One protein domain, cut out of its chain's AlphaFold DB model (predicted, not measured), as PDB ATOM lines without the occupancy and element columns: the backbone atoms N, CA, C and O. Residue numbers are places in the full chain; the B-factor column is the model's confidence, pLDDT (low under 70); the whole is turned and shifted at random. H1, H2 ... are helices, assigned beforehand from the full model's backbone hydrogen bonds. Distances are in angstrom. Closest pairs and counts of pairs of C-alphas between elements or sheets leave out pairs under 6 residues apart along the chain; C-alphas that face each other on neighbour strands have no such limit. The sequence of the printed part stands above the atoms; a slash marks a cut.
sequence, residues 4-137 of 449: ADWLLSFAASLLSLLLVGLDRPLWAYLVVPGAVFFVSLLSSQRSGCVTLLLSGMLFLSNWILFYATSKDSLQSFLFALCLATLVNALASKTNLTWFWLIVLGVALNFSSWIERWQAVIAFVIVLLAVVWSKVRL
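Overview. This is residues 4 to 137 of the 449 residues of an uncharacterized protein of Pseudothermotoga hypogea (UniProt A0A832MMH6). Six helices stand side by side in an up-and-down bundle, each running against the one before it. They make two rows of three, H3, H4 and H5 in one and H2, H1 and H6 in the other, and H4, in the middle of its row, touches the other five helices. The printed part has 134 residues, with H1 to H6 in chain order; it is all helix and compact, with a radius of gyration of the C-alphas of 13.7 A and spans of 41 by 29 by 23 A.

Arrangement. H1, residues 4 to 19, and H2, residues 28 to 45, form a hairpin; their closest C-alphas, Ser 13 and Pro 33, are 4.5 A apart. H3, residues 49 to 70, touches H2, closest C-alphas Thr 51 and Ser 43, 5.1 A. H4, residues 73 to 91, is the hub, touching five helices, for instance H3 at a shallow tilt of 30 degrees, closest C-alphas Ala 80 and Phe 59, 5.0 A. H5, residues 96 to 109, touches H4, closest C-alphas Thr 97 and Ala 89, 4.7 A. H6, residues 116 to 135, touches H1, closest C-alphas Ala 122 and Leu 15, 7.0 A. H3 and H5 are apart. Every O i to N i+4 pair is within hydrogen-bond range in H1, H3, H4, H5 and H6; in H2, 13 of 14.

Along the chain. H1 begins at C-alpha 4 (-18.617, 20.220, 18.194); H6, 27.8 A long, ends at C-alpha 135 (-14.446, 29.683, 27.384). H3 is 31.2 A long.

Size, cuts and confidence. The printed part has no cut and no long link. Mean pLDDT of the printed part is 70.0; 66 residues are under 70, among them 105 to 125.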
ATOM      1  N   ALA A   4     -18.366  18.824  17.835       66.62
ATOM      2  CA  ALA A   4     -18.617  20.220  18.194       66.62
ATOM      3  C   ALA A   4     -18.704  21.167  16.979       66.62
ATOM      4  O   ALA A   4     -19.523  22.080  16.993       66.62
ATOM      5  N   ASP A   5     -17.916  20.927  15.924       70.94
ATOM      6  CA  ASP A   5     -17.929  21.755  14.708       70.94
ATOM      7  C   ASP A   5     -19.261  21.581  13.957       70.94
ATOM      8  O   ASP A   5     -19.862  22.548  13.495       70.94
ATOM      9  N   TRP A   6     -19.772  20.345  13.909       76.38
ATOM     10  CA  TRP A   6     -21.059  20.023  13.288       76.38
ATOM     11  C   TRP A   6     -22.231  20.650  14.052       76.38
ATOM     12  O   TRP A   6     -23.151  21.202  13.450       76.38
ATOM     13  N   LEU A   7     -22.163  20.622  15.386       72.00
ATOM     14  CA  LEU A   7     -23.174  21.210  16.260       72.00
ATOM     15  C   LEU A   7     -23.225  22.743  16.130       72.00
ATOM     16  O   LEU A   7     -24.314  23.311  16.105       72.00
ATOM     17  N   LEU A   8     -22.070  23.410  15.989       75.88
ATOM     18  CA  LEU A   8     -22.009  24.857  15.748       75.88
ATOM     19  C   LEU A   8     -22.557  25.244  14.369       75.88
ATOM     20  O   LEU A   8     -23.296  26.222  14.267       75.88
ATOM     21  N   SER A   9     -22.235  24.484  13.318       76.88
ATOM     22  CA  SER A   9     -22.780  24.739  11.978       76.88
ATOM     23  C   SER A   9     -24.287  24.506  11.919       76.88
ATOM     24  O   SER A   9     -25.006  25.280  11.288       76.88
ATOM     25  N   PHE A  10     -24.784  23.490  12.627       74.06
ATOM     26  CA  PHE A  10     -26.216  23.246  12.773       74.06
ATOM     27  C   PHE A  10     -26.916  24.379  13.539       74.06
ATOM     28  O   PHE A  10     -27.955  24.870  13.100       74.06
ATOM     29  N   ALA A  11     -26.312  24.874  14.625       73.31
ATOM     30  CA  ALA A  11     -26.826  26.025  15.364       73.31
ATOM     31  C   ALA A  11     -26.846  27.306  14.511       73.31
ATOM     32  O   ALA A  11     -27.834  28.034  14.537       73.31
ATOM     33  N   ALA A  12     -25.805  27.560  13.708       77.19
ATOM     34  CA  ALA A  12     -25.766  28.686  12.771       77.19
ATOM     35  C   ALA A  12     -26.896  28.604  11.728       77.19
ATOM     36  O   ALA A  12     -27.538  29.606  11.423       77.19
ATOM     37  N   SER A  13     -27.171  27.400  11.218       77.62
ATOM     38  CA  SER A  13     -28.268  27.143  10.279       77.62
ATOM     39  C   SER A  13     -29.636  27.426  10.914       77.62
ATOM     40  O   SER A  13     -30.427  28.186  10.357       77.62
ATOM     41  N   LEU A  14     -29.886  26.933  12.130       72.69
ATOM     42  CA  LEU A  14     -31.121  27.220  12.871       72.69
ATOM     43  C   LEU A  14     -31.279  28.710  13.211       72.69
ATOM     44  O   LEU A  14     -32.370  29.258  13.102       72.69
ATOM     45  N   LEU A  15     -30.192  29.392  13.573       73.62
ATOM     46  CA  LEU A  15     -30.205  30.835  13.830       73.62
ATOM     47  C   LEU A  15     -30.483  31.648  12.564       73.62
ATOM     48  O   LEU A  15     -31.136  32.684  12.630       73.62
ATOM     49  N   SER A  16     -30.044  31.170  11.399       76.00
ATOM     50  CA  SER A  16     -30.368  31.824  10.131       76.00
ATOM     51  C   SER A  16     -31.847  31.713   9.758       76.00
ATOM     52  O   SER A  16     -32.373  32.644   9.159       76.00
ATOM     53  N   LEU A  17     -32.548  30.651  10.181       73.62
ATOM     54  CA  LEU A  17     -34.006  30.553  10.027       73.62
ATOM     55  C   LEU A  17     -34.739  31.637  10.819       73.62
ATOM     56  O   LEU A  17     -35.715  32.182  10.325       73.62
ATOM     57  N   LEU A  18     -34.243  31.986  12.011       66.94
ATOM     58  CA  LEU A  18     -34.806  33.077  12.816       66.94
ATOM     59  C   LEU A  18     -34.573  34.456  12.181       66.94
ATOM     60  O   LEU A  18     -35.326  35.387  12.448       66.94
ATOM     61  N   LEU A  19     -33.543  34.594  11.339       69.38
ATOM     62  CA  LEU A  19     -33.263  35.827  10.603       69.38
ATOM     63  C   LEU A  19     -34.149  35.970   9.357       69.38
ATOM     64  O   LEU A  19     -34.502  37.095   8.993       69.38
ATOM     65  N   VAL A  20     -34.492  34.855   8.695       68.56
ATOM     66  CA  VAL A  20     -35.394  34.808   7.532       68.56
ATOM     67  C   VAL A  20     -36.819  35.093   8.023       68.56
ATOM     68  O   VAL A  20     -37.545  34.192   8.424       68.56
ATOM     69  N   GLY A  21     -37.199  36.374   8.052       62.62
ATOM     70  CA  GLY A  21     -38.517  36.818   8.524       62.62
ATOM     71  C   GLY A  21     -39.702  36.203   7.759       62.62
ATOM     72  O   GLY A  21     -39.552  35.771   6.617       62.62
ATOM     73  N   LEU A  22     -40.883  36.230   8.391       53.91
ATOM     74  CA  LEU A  22     -42.112  35.511   8.002       53.91
ATOM     75  C   LEU A  22     -42.616  35.780   6.567       53.91
ATOM     76  O   LEU A  22     -43.155  34.873   5.936       53.91
ATOM     77  N   ASP A  23     -42.367  36.966   6.008       58.66
ATOM     78  CA  ASP A  23     -42.880  37.374   4.685       58.66
ATOM     79  C   ASP A  23     -41.971  36.992   3.504       58.66
ATOM     80  O   ASP A  23     -42.102  37.505   2.387       58.66
ATOM     81  N   ARG A  24     -40.993  36.109   3.728       65.81
ATOM     82  CA  ARG A  24     -40.036  35.696   2.697       65.81
ATOM     83  C   ARG A  24     -40.539  34.491   1.895       65.81
ATOM     84  O   ARG A  24     -41.311  33.676   2.395       65.81
ATOM     85  N   PRO A  25     -40.121  34.355   0.624       65.69
ATOM     86  CA  PRO A  25     -40.549  33.235  -0.203       65.69
ATOM     87  C   PRO A  25     -40.055  31.899   0.370       65.69
ATOM     88  O   PRO A  25     -38.946  31.815   0.892       65.69
ATOM     89  N   LEU A  26     -40.856  30.837   0.221       55.47
ATOM     90  CA  LEU A  26     -40.613  29.515   0.827       55.47
ATOM     91  C   LEU A  26     -39.216  28.939   0.540       55.47
ATOM     92  O   LEU A  26     -38.625  28.284   1.395       55.47
ATOM     93  N   TRP A  27     -38.657  29.220  -0.638       64.00
ATOM     94  CA  TRP A  27     -37.317  28.764  -1.001       64.00
ATOM     95  C   TRP A  27     -36.217  29.398  -0.131       64.00
ATOM     96  O   TRP A  27     -35.190  28.760   0.100       64.00
ATOM     97  N   ALA A  28     -36.420  30.608   0.407       63.62
ATOM     98  CA  ALA A  28     -35.438  31.289   1.252       63.62
ATOM     99  C   ALA A  28     -35.220  30.551   2.583       63.62
ATOM    100  O   ALA A  28     -34.088  30.478   3.056       63.62
ATOM    101  N   TYR A  29     -36.262  29.915   3.129       61.62
ATOM    102  CA  TYR A  29     -36.174  29.086   4.338       61.62
ATOM    103  C   TYR A  29     -35.397  27.781   4.132       61.62
ATOM    104  O   TYR A  29     -35.008  27.145   5.105       61.62
ATOM    105  N   LEU A  30     -35.149  27.374   2.885       62.44
ATOM    106  CA  LEU A  30     -34.344  26.193   2.572       62.44
ATOM    107  C   LEU A  30     -32.924  26.584   2.136       62.44
ATOM    108  O   LEU A  30     -31.937  26.021   2.609       62.44
ATOM    109  N   VAL A  31     -32.817  27.573   1.246       66.94
ATOM    110  CA  VAL A  31     -31.554  27.971   0.612       66.94
ATOM    111  C   VAL A  31     -30.644  28.713   1.586       66.94
ATOM    112  O   VAL A  31     -29.452  28.413   1.642       66.94
ATOM    113  N   VAL A  32     -31.181  29.643   2.383       71.50
ATOM    114  CA  VAL A  32     -30.368  30.447   3.311       71.50
ATOM    115  C   VAL A  32     -29.762  29.577   4.419       71.50
ATOM    116  O   VAL A  32     -28.540  29.609   4.581       71.50
ATOM    117  N   PRO A  33     -30.530  28.723   5.124       70.69
ATOM    118  CA  PRO A  33     -29.967  27.878   6.173       70.69
ATOM    119  C   PRO A  33     -29.042  26.794   5.638       70.69
ATOM    120  O   PRO A  33     -28.052  26.469   6.298       70.69
ATOM    121  N   GLY A  34     -29.318  26.268   4.440       67.56
ATOM    122  CA  GLY A  34     -28.436  25.326   3.754       67.56
ATOM    123  C   GLY A  34     -27.094  25.959   3.378       67.56
ATOM    124  O   GLY A  34     -26.042  25.378   3.645       67.56
ATOM    125  N   ALA A  35     -27.109  27.181   2.837       73.44
ATOM    126  CA  ALA A  35     -25.896  27.927   2.507       73.44
ATOM    127  C   ALA A  35     -25.085  28.285   3.763       73.44
ATOM    128  O   ALA A  35     -23.868  28.100   3.786       73.44
ATOM    129  N   VAL A  36     -25.751  28.735   4.831       78.69
ATOM    130  CA  VAL A  36     -25.119  29.038   6.127       78.69
ATOM    131  C   VAL A  36     -24.501  27.786   6.748       78.69
ATOM    132  O   VAL A  36     -23.358  27.840   7.203       78.69
ATOM    133  N   PHE A  37     -25.206  26.651   6.720       76.94
ATOM    134  CA  PHE A  37     -24.683  25.370   7.197       76.94
ATOM    135  C   PHE A  37     -23.430  24.961   6.419       76.94
ATOM    136  O   PHE A  37     -22.397  24.675   7.019       76.94
ATOM    137  N   PHE A  38     -23.495  24.994   5.086       74.88
ATOM    138  CA  PHE A  38     -22.397  24.590   4.211       74.88
ATOM    139  C   PHE A  38     -21.154  25.473   4.381       74.88
ATOM    140  O   PHE A  38     -20.044  24.962   4.544       74.88
ATOM    141  N   VAL A  39     -21.329  26.799   4.409       77.94
ATOM    142  CA  VAL A  39     -20.223  27.753   4.583       77.94
ATOM    143  C   VAL A  39     -19.646  27.681   5.997       77.94
ATOM    144  O   VAL A  39     -18.424  27.693   6.146       77.94
ATOM    145  N   SER A  40     -20.481  27.535   7.030       78.75
ATOM    146  CA  SER A  40     -20.016  27.332   8.409       78.75
ATOM    147  C   SER A  40     -19.196  26.044   8.541       78.75
ATOM    148  O   SER A  40     -18.117  26.047   9.136       78.75
ATOM    149  N   LEU A  41     -19.655  24.959   7.917       77.25
ATOM    150  CA  LEU A  41     -18.999  23.658   7.966       77.25
ATOM    151  C   LEU A  41     -17.649  23.684   7.236       77.25
ATOM    152  O   LEU A  41     -16.646  23.224   7.783       77.25
ATOM    153  N   LEU A  42     -17.583  24.305   6.057       73.94
ATOM    154  CA  LEU A  42     -16.330  24.518   5.324       73.94
ATOM    155  C   LEU A  42     -15.352  25.426   6.075       73.94
ATOM    156  O   LEU A  42     -14.153  25.145   6.122       73.94
ATOM    157  N   SER A  43     -15.861  26.492   6.692       74.56
ATOM    158  CA  SER A  43     -15.053  27.418   7.485       74.56
ATOM    159  C   SER A  43     -14.487  26.753   8.748       74.56
ATOM    160  O   SER A  43     -13.327  26.972   9.096       74.56
ATOM    161  N   SER A  44     -15.244  25.850   9.380       71.69
ATOM    162  CA  SER A  44     -14.762  25.074  10.530       71.69
ATOM    163  C   SER A  44     -13.593  24.137  10.173       71.69
ATOM    164  O   SER A  44     -12.682  23.936  10.991       71.69
ATOM    165  N   GLN A  45     -13.590  23.612   8.938       71.56
ATOM    166  CA  GLN A  45     -12.575  22.693   8.419       71.56
ATOM    167  C   GLN A  45     -11.318  23.399   7.893       71.56
ATOM    168  O   GLN A  45     -10.226  22.845   8.015       71.56
ATOM    169  N   ARG A  46     -11.439  24.608   7.323       64.12
ATOM    170  CA  ARG A  46     -10.312  25.377   6.763       64.12
ATOM    171  C   ARG A  46     -10.170  26.739   7.447       64.12
ATOM    172  O   ARG A  46     -10.880  27.690   7.128       64.12
ATOM    173  N   SER A  47      -9.201  26.859   8.353       56.41
ATOM    174  CA  SER A  47      -8.877  28.124   9.026       56.41
ATOM    175  C   SER A  47      -8.036  29.059   8.148       56.41
ATOM    176  O   SER A  47      -7.113  28.607   7.476       56.41
ATOM    177  N   GLY A  48      -8.305  30.368   8.209       62.84
ATOM    178  CA  GLY A  48      -7.483  31.415   7.583       62.84
ATOM    179  C   GLY A  48      -8.232  32.251   6.540       62.84
ATOM    180  O   GLY A  48      -9.447  32.424   6.628       62.84
ATOM    181  N   CYS A  49      -7.509  32.759   5.534       62.19
ATOM    182  CA  CYS A  49      -8.028  33.674   4.500       62.19
ATOM    183  C   CYS A  49      -9.233  33.110   3.721       62.19
ATOM    184  O   CYS A  49     -10.115  33.855   3.301       62.19
ATOM    185  N   VAL A  50      -9.306  31.781   3.586       68.12
ATOM    186  CA  VAL A  50     -10.409  31.077   2.912       68.12
ATOM    187  C   VAL A  50     -11.747  31.334   3.603       68.12
ATOM    188  O   VAL A  50     -12.748  31.503   2.921       68.12
ATOM    189  N   THR A  51     -11.773  31.435   4.936       68.00
ATOM    190  CA  THR A  51     -13.003  31.728   5.691       68.00
ATOM    191  C   THR A  51     -13.534  33.130   5.382       68.00
ATOM    192  O   THR A  51     -14.725  33.291   5.133       68.00
ATOM    193  N   LEU A  52     -12.651  34.134   5.326       69.38
ATOM    194  CA  LEU A  52     -13.034  35.513   5.002       69.38
ATOM    195  C   LEU A  52     -13.551  35.627   3.563       69.38
ATOM    196  O   LEU A  52     -14.538  36.316   3.317       69.38
ATOM    197  N   LEU A  53     -12.930  34.910   2.625       73.62
ATOM    198  CA  LEU A  53     -13.362  34.881   1.230       73.62
ATOM    199  C   LEU A  53     -14.719  34.177   1.064       73.62
ATOM    200  O   LEU A  53     -15.603  34.705   0.393       73.62
ATOM    201  N   LEU A  54     -14.913  33.031   1.724       72.88
ATOM    202  CA  LEU A  54     -16.176  32.287   1.699       72.88
ATOM    203  C   LEU A  54     -17.312  33.094   2.347       72.88
ATOM    204  O   LEU A  54     -18.422  33.137   1.820       72.88
ATOM    205  N   SER A  55     -17.022  33.793   3.447       76.19
ATOM    206  CA  SER A  55     -17.970  34.710   4.079       76.19
ATOM    207  C   SER A  55     -18.296  35.913   3.196       76.19
ATOM    208  O   SER A  55     -19.454  36.322   3.169       76.19
ATOM    209  N   GLY A  56     -17.321  36.470   2.473       75.38
ATOM    210  CA  GLY A  56     -17.555  37.553   1.518       75.38
ATOM    211  C   GLY A  56     -18.452  37.113   0.360       75.38
ATOM    212  O   GLY A  56     -19.365  37.836  -0.030       75.38
ATOM    213  N   MET A  57     -18.264  35.890  -0.143       74.88
ATOM    214  CA  MET A  57     -19.149  35.314  -1.158       74.88
ATOM    215  C   MET A  57     -20.555  35.036  -0.618       74.88
ATOM    216  O   MET A  57     -21.536  35.314  -1.307       74.88
ATOM    217  N   LEU A  58     -20.677  34.545   0.621       78.06
ATOM    218  CA  LEU A  58     -21.976  34.361   1.273       78.06
ATOM    219  C   LEU A  58     -22.693  35.704   1.468       78.06
ATOM    220  O   LEU A  58     -23.890  35.793   1.214       78.06
ATOM    221  N   PHE A  59     -21.966  36.751   1.857       81.62
ATOM    222  CA  PHE A  59     -22.498  38.106   1.965       81.62
ATOM    223  C   PHE A  59     -23.039  38.604   0.617       81.62
ATOM    224  O   PHE A  59     -24.213  38.941   0.513       81.62
ATOM    225  N   LEU A  60     -22.214  38.597  -0.435       73.44
ATOM    226  CA  LEU A  60     -22.598  39.129  -1.747       73.44
ATOM    227  C   LEU A  60     -23.757  38.350  -2.378       73.44
ATOM    228  O   LEU A  60     -24.695  38.954  -2.894       73.44
ATOM    229  N   SER A  61     -23.715  37.018  -2.311       73.56
ATOM    230  CA  SER A  61     -24.774  36.169  -2.868       73.56
ATOM    231  C   SER A  61     -26.114  36.396  -2.172       73.56
ATOM    232  O   SER A  61     -27.110  36.615  -2.857       73.56
ATOM    233  N   ASN A  62     -26.144  36.427  -0.835       76.06
ATOM    234  CA  ASN A  62     -27.373  36.717  -0.097       76.06
ATOM    235  C   ASN A  62     -27.827  38.162  -0.302       76.06
ATOM    236  O   ASN A  62     -29.020  38.399  -0.427       76.06
ATOM    237  N   TRP A  63     -26.911  39.125  -0.402       79.19
ATOM    238  CA  TRP A  63     -27.287  40.514  -0.637       79.19
ATOM    239  C   TRP A  63     -28.001  40.688  -1.979       79.19
ATOM    240  O   TRP A  63     -29.101  41.234  -2.009       79.19
ATOM    241  N   ILE A  64     -27.435  40.163  -3.070       70.56
ATOM    242  CA  ILE A  64     -28.030  40.240  -4.416       70.56
ATOM    243  C   ILE A  64     -29.399  39.550  -4.445       70.56
ATOM    244  O   ILE A  64     -30.364  40.057  -5.016       70.56
ATOM    245  N   LEU A  65     -29.490  38.394  -3.803       70.75
ATOM    246  CA  LEU A  65     -30.674  37.547  -3.794       70.75
ATOM    247  C   LEU A  65     -31.815  38.137  -2.940       70.75
ATOM    248  O   LEU A  65     -32.982  38.095  -3.344       70.75
ATOM    249  N   PHE A  66     -31.492  38.767  -1.808       70.75
ATOM    250  CA  PHE A  66     -32.466  39.515  -1.007       70.75
ATOM    251  C   PHE A  66     -32.824  40.866  -1.624       70.75
ATOM    252  O   PHE A  66     -33.973  41.298  -1.508       70.75
ATOM    253  N   TYR A  67     -31.897  41.495  -2.348       73.06
ATOM    254  CA  TYR A  67     -32.169  42.718  -3.097       73.06
ATOM    255  C   TYR A  67     -33.178  42.462  -4.218       73.06
ATOM    256  O   TYR A  67     -34.164  43.184  -4.342       73.06
ATOM    257  N   ALA A  68     -33.008  41.365  -4.961       69.56
ATOM    258  CA  ALA A  68     -33.932  40.958  -6.015       69.56
ATOM    259  C   ALA A  68     -35.358  40.666  -5.504       69.56
ATOM    260  O   ALA A  68     -36.315  40.781  -6.268       69.56
ATOM    261  N   THR A  69     -35.513  40.295  -4.227       66.94
ATOM    262  CA  THR A  69     -36.816  39.954  -3.631       66.94
ATOM    263  C   THR A  69     -37.461  41.090  -2.843       66.94
ATOM    264  O   THR A  69     -38.668  41.271  -2.959       66.94
ATOM    265  N   SER A  70     -36.706  41.844  -2.040       66.62
ATOM    266  CA  SER A  70     -37.249  42.968  -1.253       66.62
ATOM    267  C   SER A  70     -37.373  44.261  -2.050       66.62
ATOM    268  O   SER A  70     -38.238  45.066  -1.735       66.62
ATOM    269  N   LYS A  71     -36.507  44.467  -3.054       69.38
ATOM    270  CA  LYS A  71     -36.248  45.765  -3.702       69.38
ATOM    271  C   LYS A  71     -35.723  46.862  -2.760       69.38
ATOM    272  O   LYS A  71     -35.497  47.974  -3.220       69.38
ATOM    273  N   ASP A  72     -35.429  46.530  -1.502       71.56
ATOM    274  CA  ASP A  72     -34.853  47.433  -0.509       71.56
ATOM    275  C   ASP A  72     -33.375  47.088  -0.294       71.56
ATOM    276  O   ASP A  72     -33.011  46.053   0.283       71.56
ATOM    277  N   SER A  73     -32.493  47.967  -0.776       71.94
ATOM    278  CA  SER A  73     -31.040  47.754  -0.759       71.94
ATOM    279  C   SER A  73     -30.481  47.687   0.665       71.94
ATOM    280  O   SER A  73     -29.680  46.798   0.962       71.94
ATOM    281  N   LEU A  74     -30.956  48.563   1.556       69.50
ATOM    282  CA  LEU A  74     -30.515  48.664   2.947       69.50
ATOM    283  C   LEU A  74     -30.957  47.454   3.777       69.50
ATOM    284  O   LEU A  74     -30.148  46.872   4.500       69.50
ATOM    285  N   GLN A  75     -32.212  47.025   3.624       71.69
ATOM    286  CA  GLN A  75     -32.736  45.837   4.303       71.69
ATOM    287  C   GLN A  75     -31.974  44.579   3.861       71.69
ATOM    288  O   GLN A  75     -31.574  43.760   4.687       71.69
ATOM    289  N   SER A  76     -31.704  44.456   2.559       76.38
ATOM    290  CA  SER A  76     -30.966  43.325   1.986       76.38
ATOM    291  C   SER A  76     -29.496  43.307   2.402       76.38
ATOM    292  O   SER A  76     -28.943  42.241   2.673       76.38
ATOM    293  N   PHE A  77     -28.867  44.482   2.475       76.50
ATOM    294  CA  PHE A  77     -27.486  44.646   2.921       76.50
ATOM    295  C   PHE A  77     -27.330  44.235   4.384       76.50
ATOM    296  O   PHE A  77     -26.481  43.409   4.713       76.50
ATOM    297  N   LEU A  78     -28.174  44.780   5.262       76.62
ATOM    298  CA  LEU A  78     -28.154  44.465   6.686       76.62
ATOM    299  C   LEU A  78     -28.458  42.981   6.929       76.62
ATOM    300  O   LEU A  78     -27.820  42.356   7.773       76.62
ATOM    301  N   PHE A  79     -29.378  42.387   6.164       81.19
ATOM    302  CA  PHE A  79     -29.693  40.963   6.268       81.19
ATOM    303  C   PHE A  79     -28.491  40.087   5.893       81.19
ATOM    304  O   PHE A  79     -28.093  39.198   6.653       81.19
ATOM    305  N   ALA A  80     -27.856  40.375   4.757       82.75
ATOM    306  CA  ALA A  80     -26.645  39.683   4.338       82.75
ATOM    307  C   ALA A  80     -25.492  39.880   5.337       82.75
ATOM    308  O   ALA A  80     -24.735  38.942   5.603       82.75
ATOM    309  N   LEU A  81     -25.382  41.073   5.931       81.44
ATOM    310  CA  LEU A  81     -24.393  41.391   6.957       81.44
ATOM    311  C   LEU A  81     -24.620  40.555   8.224       81.44
ATOM    312  O   LEU A  81     -23.662  39.984   8.748       81.44
ATOM    313  N   CYS A  82     -25.866  40.408   8.682       83.19
ATOM    314  CA  CYS A  82     -26.218  39.542   9.811       83.19
ATOM    315  C   CYS A  82     -25.826  38.080   9.556       83.19
ATOM    316  O   CYS A  82     -25.234  37.441  10.423       83.19
ATOM    317  N   LEU A  83     -26.072  37.548   8.356       83.31
ATOM    318  CA  LEU A  83     -25.691  36.170   8.019       83.31
ATOM    319  C   LEU A  83     -24.172  35.969   7.962       83.31
ATOM    320  O   LEU A  83     -23.647  34.989   8.492       83.31
ATOM    321  N   ALA A  84     -23.450  36.901   7.340       84.62
ATOM    322  CA  ALA A  84     -21.998  36.827   7.232       84.62
ATOM    323  C   ALA A  84     -21.315  36.955   8.605       84.62
ATOM    324  O   ALA A  84     -20.401  36.194   8.929       84.62
ATOM    325  N   THR A  85     -21.787  37.882   9.439       82.88
ATOM    326  CA  THR A  85     -21.277  38.089  10.803       82.88
ATOM    327  C   THR A  85     -21.607  36.910  11.717       82.88
ATOM    328  O   THR A  85     -20.738  36.496  12.480       82.88
ATOM    329  N   LEU A  86     -22.790  36.295  11.582       83.88
ATOM    330  CA  LEU A  86     -23.172  35.065  12.284       83.88
ATOM    331  C   LEU A  86     -22.211  33.909  11.972       83.88
ATOM    332  O   LEU A  86     -21.680  33.273  12.885       83.88
ATOM    333  N   VAL A  87     -21.954  33.657  10.684       83.81
ATOM    334  CA  VAL A  87     -21.035  32.595  10.247       83.81
ATOM    335  C   VAL A  87     -19.620  32.861  10.753       83.81
ATOM    336  O   VAL A  87     -18.990  31.957  11.298       83.81
ATOM    337  N   ASN A  88     -19.128  34.098  10.644       82.56
ATOM    338  CA  ASN A  88     -17.787  34.449  11.109       82.56
ATOM    339  C   ASN A  88     -17.650  34.412  12.634       82.56
ATOM    340  O   ASN A  88     -16.611  33.987  13.134       82.56
ATOM    341  N   ALA A  89     -18.673  34.821  13.387       81.06
ATOM    342  CA  ALA A  89     -18.651  34.761  14.845       81.06
ATOM    343  C   ALA A  89     -18.570  33.306  15.337       81.06
ATOM    344  O   ALA A  89     -17.786  32.993  16.231       81.06
ATOM    345  N   LEU A  90     -19.322  32.400  14.710       77.88
ATOM    346  CA  LEU A  90     -19.376  30.995  15.112       77.88
ATOM    347  C   LEU A  90     -18.200  30.165  14.569       77.88
ATOM    348  O   LEU A  90     -17.708  29.280  15.264       77.88
ATOM    349  N   ALA A  91     -17.705  30.453  13.364       76.06
ATOM    350  CA  ALA A  91     -16.631  29.670  12.748       76.06
ATOM    351  C   ALA A  91     -15.211  30.182  13.071       76.06
ATOM    352  O   ALA A  91     -14.235  29.433  12.953       76.06
ATOM    353  N   SER A  92     -15.061  31.442  13.497       72.31
ATOM    354  CA  SER A  92     -13.745  32.018  13.787       72.31
ATOM    355  C   SER A  92     -13.108  31.420  15.044       72.31
ATOM    356  O   SER A  92     -13.614  31.535  16.161       72.31
ATOM    357  N   LYS A  93     -11.907  30.855  14.871       68.62
ATOM    358  CA  LYS A  93     -11.053  30.371  15.970       68.62
ATOM    359  C   LYS A  93     -10.179  31.480  16.577       68.62
ATOM    360  O   LYS A  93      -9.645  31.300  17.669       68.62
ATOM    361  N   THR A  94     -10.081  32.652  15.945       67.81
ATOM    362  CA  THR A  94      -9.210  33.778  16.352       67.81
ATOM    363  C   THR A  94      -9.945  34.809  17.219       67.81
ATOM    364  O   THR A  94     -11.156  34.716  17.414       67.81
ATOM    365  N   ASN A  95      -9.238  35.803  17.772       66.81
ATOM    366  CA  ASN A  95      -9.843  36.872  18.591       66.81
ATOM    367  C   ASN A  95     -10.792  37.798  17.804       66.81
ATOM    368  O   ASN A  95     -11.562  38.539  18.408       66.81
ATOM    369  N   LEU A  96     -10.806  37.692  16.470       71.19
ATOM    370  CA  LEU A  96     -11.736  38.399  15.582       71.19
ATOM    371  C   LEU A  96     -13.213  38.076  15.861       71.19
ATOM    372  O   LEU A  96     -14.079  38.842  15.459       71.19
ATOM    373  N   THR A  97     -13.521  36.989  16.572       72.94
ATOM    374  CA  THR A  97     -14.896  36.644  16.969       72.94
ATOM    375  C   THR A  97     -15.599  37.773  17.730       72.94
ATOM    376  O   THR A  97     -16.770  38.040  17.480       72.94
ATOM    377  N   TRP A  98     -14.886  38.470  18.622       67.88
ATOM    378  CA  TRP A  98     -15.450  39.581  19.397       67.88
ATOM    379  C   TRP A  98     -15.786  40.785  18.519       67.88
ATOM    380  O   TRP A  98     -16.824  41.412  18.703       67.88
ATOM    381  N   PHE A  99     -14.952  41.059  17.514       71.69
ATOM    382  CA  PHE A  99     -15.238  42.079  16.510       71.69
ATOM    383  C   PHE A  99     -16.506  41.730  15.718       71.69
ATOM    384  O   PHE A  99     -17.398  42.564  15.591       71.69
ATOM    385  N   TRP A 100     -16.647  40.479  15.267       78.81
ATOM    386  CA  TRP A 100     -17.842  40.031  14.544       78.81
ATOM    387  C   TRP A 100     -19.117  40.059  15.396       78.81
ATOM    388  O   TRP A 100     -20.176  40.377  14.862       78.81
ATOM    389  N   LEU A 101     -19.024  39.804  16.706       68.12
ATOM    390  CA  LEU A 101     -20.140  39.984  17.641       68.12
ATOM    391  C   LEU A 101     -20.575  41.451  17.743       68.12
ATOM    392  O   LEU A 101     -21.769  41.727  17.708       68.12
ATOM    393  N   ILE A 102     -19.634  42.396  17.821       65.69
ATOM    394  CA  ILE A 102     -19.961  43.832  17.838       65.69
ATOM    395  C   ILE A 102     -20.662  44.227  16.533       65.69
ATOM    396  O   ILE A 102     -21.713  44.863  16.570       65.69
ATOM    397  N   VAL A 103     -20.128  43.798  15.385       71.00
ATOM    398  CA  VAL A 103     -20.733  44.080  14.073       71.00
ATOM    399  C   VAL A 103     -22.127  43.452  13.954       71.00
ATOM    400  O   VAL A 103     -23.036  44.110  13.455       71.00
ATOM    401  N   LEU A 104     -22.331  42.227  14.457       74.12
ATOM    402  CA  LEU A 104     -23.645  41.576  14.496       74.12
ATOM    403  C   LEU A 104     -24.638  42.356  15.371       74.12
ATOM    404  O   LEU A 104     -25.774  42.569  14.957       74.12
ATOM    405  N   GLY A 105     -24.219  42.816  16.554       57.78
ATOM    406  CA  GLY A 105     -25.063  43.618  17.447       57.78
ATOM    407  C   GLY A 105     -25.479  44.950  16.820       57.78
ATOM    408  O   GLY A 105     -26.646  45.331  16.887       57.78
ATOM    409  N   VAL A 106     -24.548  45.625  16.138       66.69
ATOM    410  CA  VAL A 106     -24.835  46.843  15.366       66.69
ATOM    411  C   VAL A 106     -25.816  46.540  14.231       66.69
ATOM    412  O   VAL A 106     -26.836  47.213  14.115       66.69
ATOM    413  N   ALA A 107     -25.564  45.500  13.431       67.00
ATOM    414  CA  ALA A 107     -26.420  45.130  12.303       67.00
ATOM    415  C   ALA A 107     -27.856  44.782  12.738       67.00
ATOM    416  O   ALA A 107     -28.812  45.225  12.103       67.00
ATOM    417  N   LEU A 108     -28.014  44.059  13.851       65.00
ATOM    418  CA  LEU A 108     -29.318  43.728  14.427       65.00
ATOM    419  C   LEU A 108     -30.050  44.962  14.973       65.00
ATOM    420  O   LEU A 108     -31.260  45.074  14.793       65.00
ATOM    421  N   ASN A 109     -29.339  45.919  15.576       62.94
ATOM    422  CA  ASN A 109     -29.945  47.150  16.098       62.94
ATOM    423  C   ASN A 109     -30.496  48.064  14.987       62.94
ATOM    424  O   ASN A 109     -31.504  48.739  15.175       62.94
ATOM    425  N   PHE A 110     -29.847  48.068  13.819       63.06
ATOM    426  CA  PHE A 110     -30.304  48.812  12.641       63.06
ATOM    427  C   PHE A 110     -31.287  48.024  11.763       63.06
ATOM    428  O   PHE A 110     -31.833  48.580  10.810       63.06
ATOM    429  N   SER A 111     -31.535  46.744  12.065       64.38
ATOM    430  CA  SER A 111     -32.483  45.933  11.306       64.38
ATOM    431  C   SER A 111     -33.921  46.349  11.622       64.38
ATOM    432  O   SER A 111     -34.403  46.211  12.741       64.38
ATOM    433  N   SER A 112     -34.622  46.878  10.620       60.69
ATOM    434  CA  SER A 112     -36.035  47.262  10.732       60.69
ATOM    435  C   SER A 112     -37.003  46.108  10.449       60.69
ATOM    436  O   SER A 112     -38.198  46.248  10.680       60.69
ATOM    437  N   TRP A 113     -36.508  44.973   9.935       66.75
ATOM    438  CA  TRP A 113     -37.339  43.826   9.533       66.75
ATOM    439  C   TRP A 113     -37.565  42.797  10.637       66.75
ATOM    440  O   TRP A 113     -38.368  41.884  10.461       66.75
ATOM    441  N   ILE A 114     -36.810  42.901  11.727       63.28
ATOM    442  CA  ILE A 114     -36.867  41.982  12.854       63.28
ATOM    443  C   ILE A 114     -37.402  42.758  14.053       63.28
ATOM    444  O   ILE A 114     -37.021  43.905  14.297       63.28
ATOM    445  N   GLU A 115     -38.311  42.149  14.808       61.03
ATOM    446  CA  GLU A 115     -38.790  42.771  16.036       61.03
ATOM    447  C   GLU A 115     -37.622  42.907  17.020       61.03
ATOM    448  O   GLU A 115     -36.817  41.985  17.176       61.03
ATOM    449  N   ARG A 116     -37.536  44.042  17.728       58.22
ATOM    450  CA  ARG A 116     -36.421  44.336  18.650       58.22
ATOM    451  C   ARG A 116     -36.152  43.196  19.643       58.22
ATOM    452  O   ARG A 116     -35.002  42.914  19.959       58.22
ATOM    453  N   TRP A 117     -37.193  42.496  20.086       56.25
ATOM    454  CA  TRP A 117     -37.076  41.343  20.982       56.25
ATOM    455  C   TRP A 117     -36.445  40.115  20.312       56.25
ATOM    456  O   TRP A 117     -35.596  39.463  20.917       56.25
ATOM    457  N   GLN A 118     -36.787  39.834  19.051       59.50
ATOM    458  CA  GLN A 118     -36.199  38.739  18.272       59.50
ATOM    459  C   GLN A 118     -34.709  38.992  17.998       59.50
ATOM    460  O   GLN A 118     -33.898  38.077  18.136       59.50
ATOM    461  N   ALA A 119     -34.332  40.245  17.709       61.19
ATOM    462  CA  ALA A 119     -32.931  40.664  17.598       61.19
ATOM    463  C   ALA A 119     -32.145  40.409  18.893       61.19
ATOM    464  O   ALA A 119     -31.054  39.840  18.853       61.19
ATOM    465  N   VAL A 120     -32.702  40.806  20.045       59.03
ATOM    466  CA  VAL A 120     -32.062  40.620  21.358       59.03
ATOM    467  C   VAL A 120     -31.887  39.135  21.678       59.03
ATOM    468  O   VAL A 120     -30.799  38.722  22.073       59.03
ATOM    469  N   ILE A 121     -32.915  38.314  21.453       59.34
ATOM    470  CA  ILE A 121     -32.855  36.864  21.687       59.34
ATOM    471  C   ILE A 121     -31.807  36.212  20.776       59.34
ATOM    472  O   ILE A 121     -30.952  35.465  21.259       59.34
ATOM    473  N   ALA A 122     -31.817  36.526  19.477       64.06
ATOM    474  CA  ALA A 122     -30.839  36.002  18.527       64.06
ATOM    475  C   ALA A 122     -29.405  36.376  18.932       64.06
ATOM    476  O   ALA A 122     -28.519  35.518  18.944       64.06
ATOM    477  N   PHE A 123     -29.181  37.626  19.343       66.44
ATOM    478  CA  PHE A 123     -27.879  38.090  19.812       66.44
ATOM    479  C   PHE A 123     -27.410  37.348  21.074       66.44
ATOM    480  O   PHE A 123     -26.267  36.894  21.129       66.44
ATOM    481  N   VAL A 124     -28.291  37.160  22.064       63.03
ATOM    482  CA  VAL A 124     -27.977  36.431  23.306       63.03
ATOM    483  C   VAL A 124     -27.639  34.964  23.023       63.03
ATOM    484  O   VAL A 124     -26.683  34.439  23.593       63.03
ATOM    485  N   ILE A 125     -28.362  34.303  22.113       65.88
ATOM    486  CA  ILE A 125     -28.074  32.911  21.730       65.88
ATOM    487  C   ILE A 125     -26.702  32.804  21.050       65.88
ATOM    488  O   ILE A 125     -25.919  31.912  21.384       65.88
ATOM    489  N   VAL A 126     -26.375  33.725  20.137       70.44
ATOM    490  CA  VAL A 126     -25.064  33.749  19.466       70.44
ATOM    491  C   VAL A 126     -23.940  34.020  20.467       70.44
ATOM    492  O   VAL A 126     -22.915  33.339  20.435       70.44
ATOM    493  N   LEU A 127     -24.140  34.959  21.397       67.75
ATOM    494  CA  LEU A 127     -23.181  35.260  22.458       67.75
ATOM    495  C   LEU A 127     -22.913  34.026  23.331       67.75
ATOM    496  O   LEU A 127     -21.756  33.670  23.547       67.75
ATOM    497  N   LEU A 128     -23.962  33.327  23.777       63.34
ATOM    498  CA  LEU A 128     -23.837  32.095  24.561       63.34
ATOM    499  C   LEU A 128     -23.095  30.996  23.789       63.34
ATOM    500  O   LEU A 128     -22.225  30.328  24.355       63.34
ATOM    501  N   ALA A 129     -23.391  30.821  22.497       68.31
ATOM    502  CA  ALA A 129     -22.721  29.841  21.642       68.31
ATOM    503  C   ALA A 129     -21.221  30.146  21.464       68.31
ATOM    504  O   ALA A 129     -20.384  29.242  21.542       68.31
ATOM    505  N   VAL A 130     -20.862  31.422  21.289       68.69
ATOM    506  CA  VAL A 130     -19.463  31.869  21.213       68.69
ATOM    507  C   VAL A 130     -18.740  31.653  22.542       68.69
ATOM    508  O   VAL A 130     -17.628  31.119  22.558       68.69
ATOM    509  N   VAL A 131     -19.366  32.035  23.657       65.00
ATOM    510  CA  VAL A 131     -18.793  31.874  24.997       65.00
ATOM    511  C   VAL A 131     -18.574  30.390  25.312       65.00
ATOM    512  O   VAL A 131     -17.518  30.035  25.830       65.00
ATOM    513  N   TRP A 132     -19.484  29.493  24.915       66.06
ATOM    514  CA  TRP A 132     -19.261  28.048  25.043       66.06
ATOM    515  C   TRP A 132     -18.051  27.573  24.237       66.06
ATOM    516  O   TRP A 132     -17.170  26.899  24.779       66.06
ATOM    517  N   SER A 133     -17.987  27.959  22.961       67.25
ATOM    518  CA  SER A 133     -16.916  27.562  22.043       67.25
ATOM    519  C   SER A 133     -15.530  28.020  22.524       67.25
ATOM    520  O   SER A 133     -14.549  27.285  22.396       67.25
ATOM    521  N   LYS A 134     -15.441  29.211  23.135       65.44
ATOM    522  CA  LYS A 134     -14.173  29.845  23.538       65.44
ATOM    523  C   LYS A 134     -13.771  29.608  24.995       65.44
ATOM    524  O   LYS A 134     -12.589  29.419  25.260       65.44
ATOM    525  N   VAL A 135     -14.719  29.634  25.932       59.09
ATOM    526  CA  VAL A 135     -14.446  29.683  27.384       59.09
ATOM    527  C   VAL A 135     -14.550  28.297  28.043       59.09
ATOM    528  O   VAL A 135     -14.251  28.156  29.221       59.09
ATOM    529  N   ARG A 136     -14.904  27.240  27.289       55.28
ATOM    530  CA  ARG A 136     -15.087  25.863  27.806       55.28
ATOM    531  C   ARG A 136     -15.997  25.818  29.043       55.28
ATOM    532  O   ARG A 136     -15.685  25.152  30.027       55.28
ATOM    533  N   LEU A 137     -17.138  26.505  28.983       50.78
ATOM    534  CA  LEU A 137     -18.167  26.371  30.015       50.78
ATOM    535  C   LEU A 137     -18.594  24.906  30.173       50.78
ATOM    536  O   LEU A 137     -18.737  24.174  29.187       50.78
TER     537      LEU A 137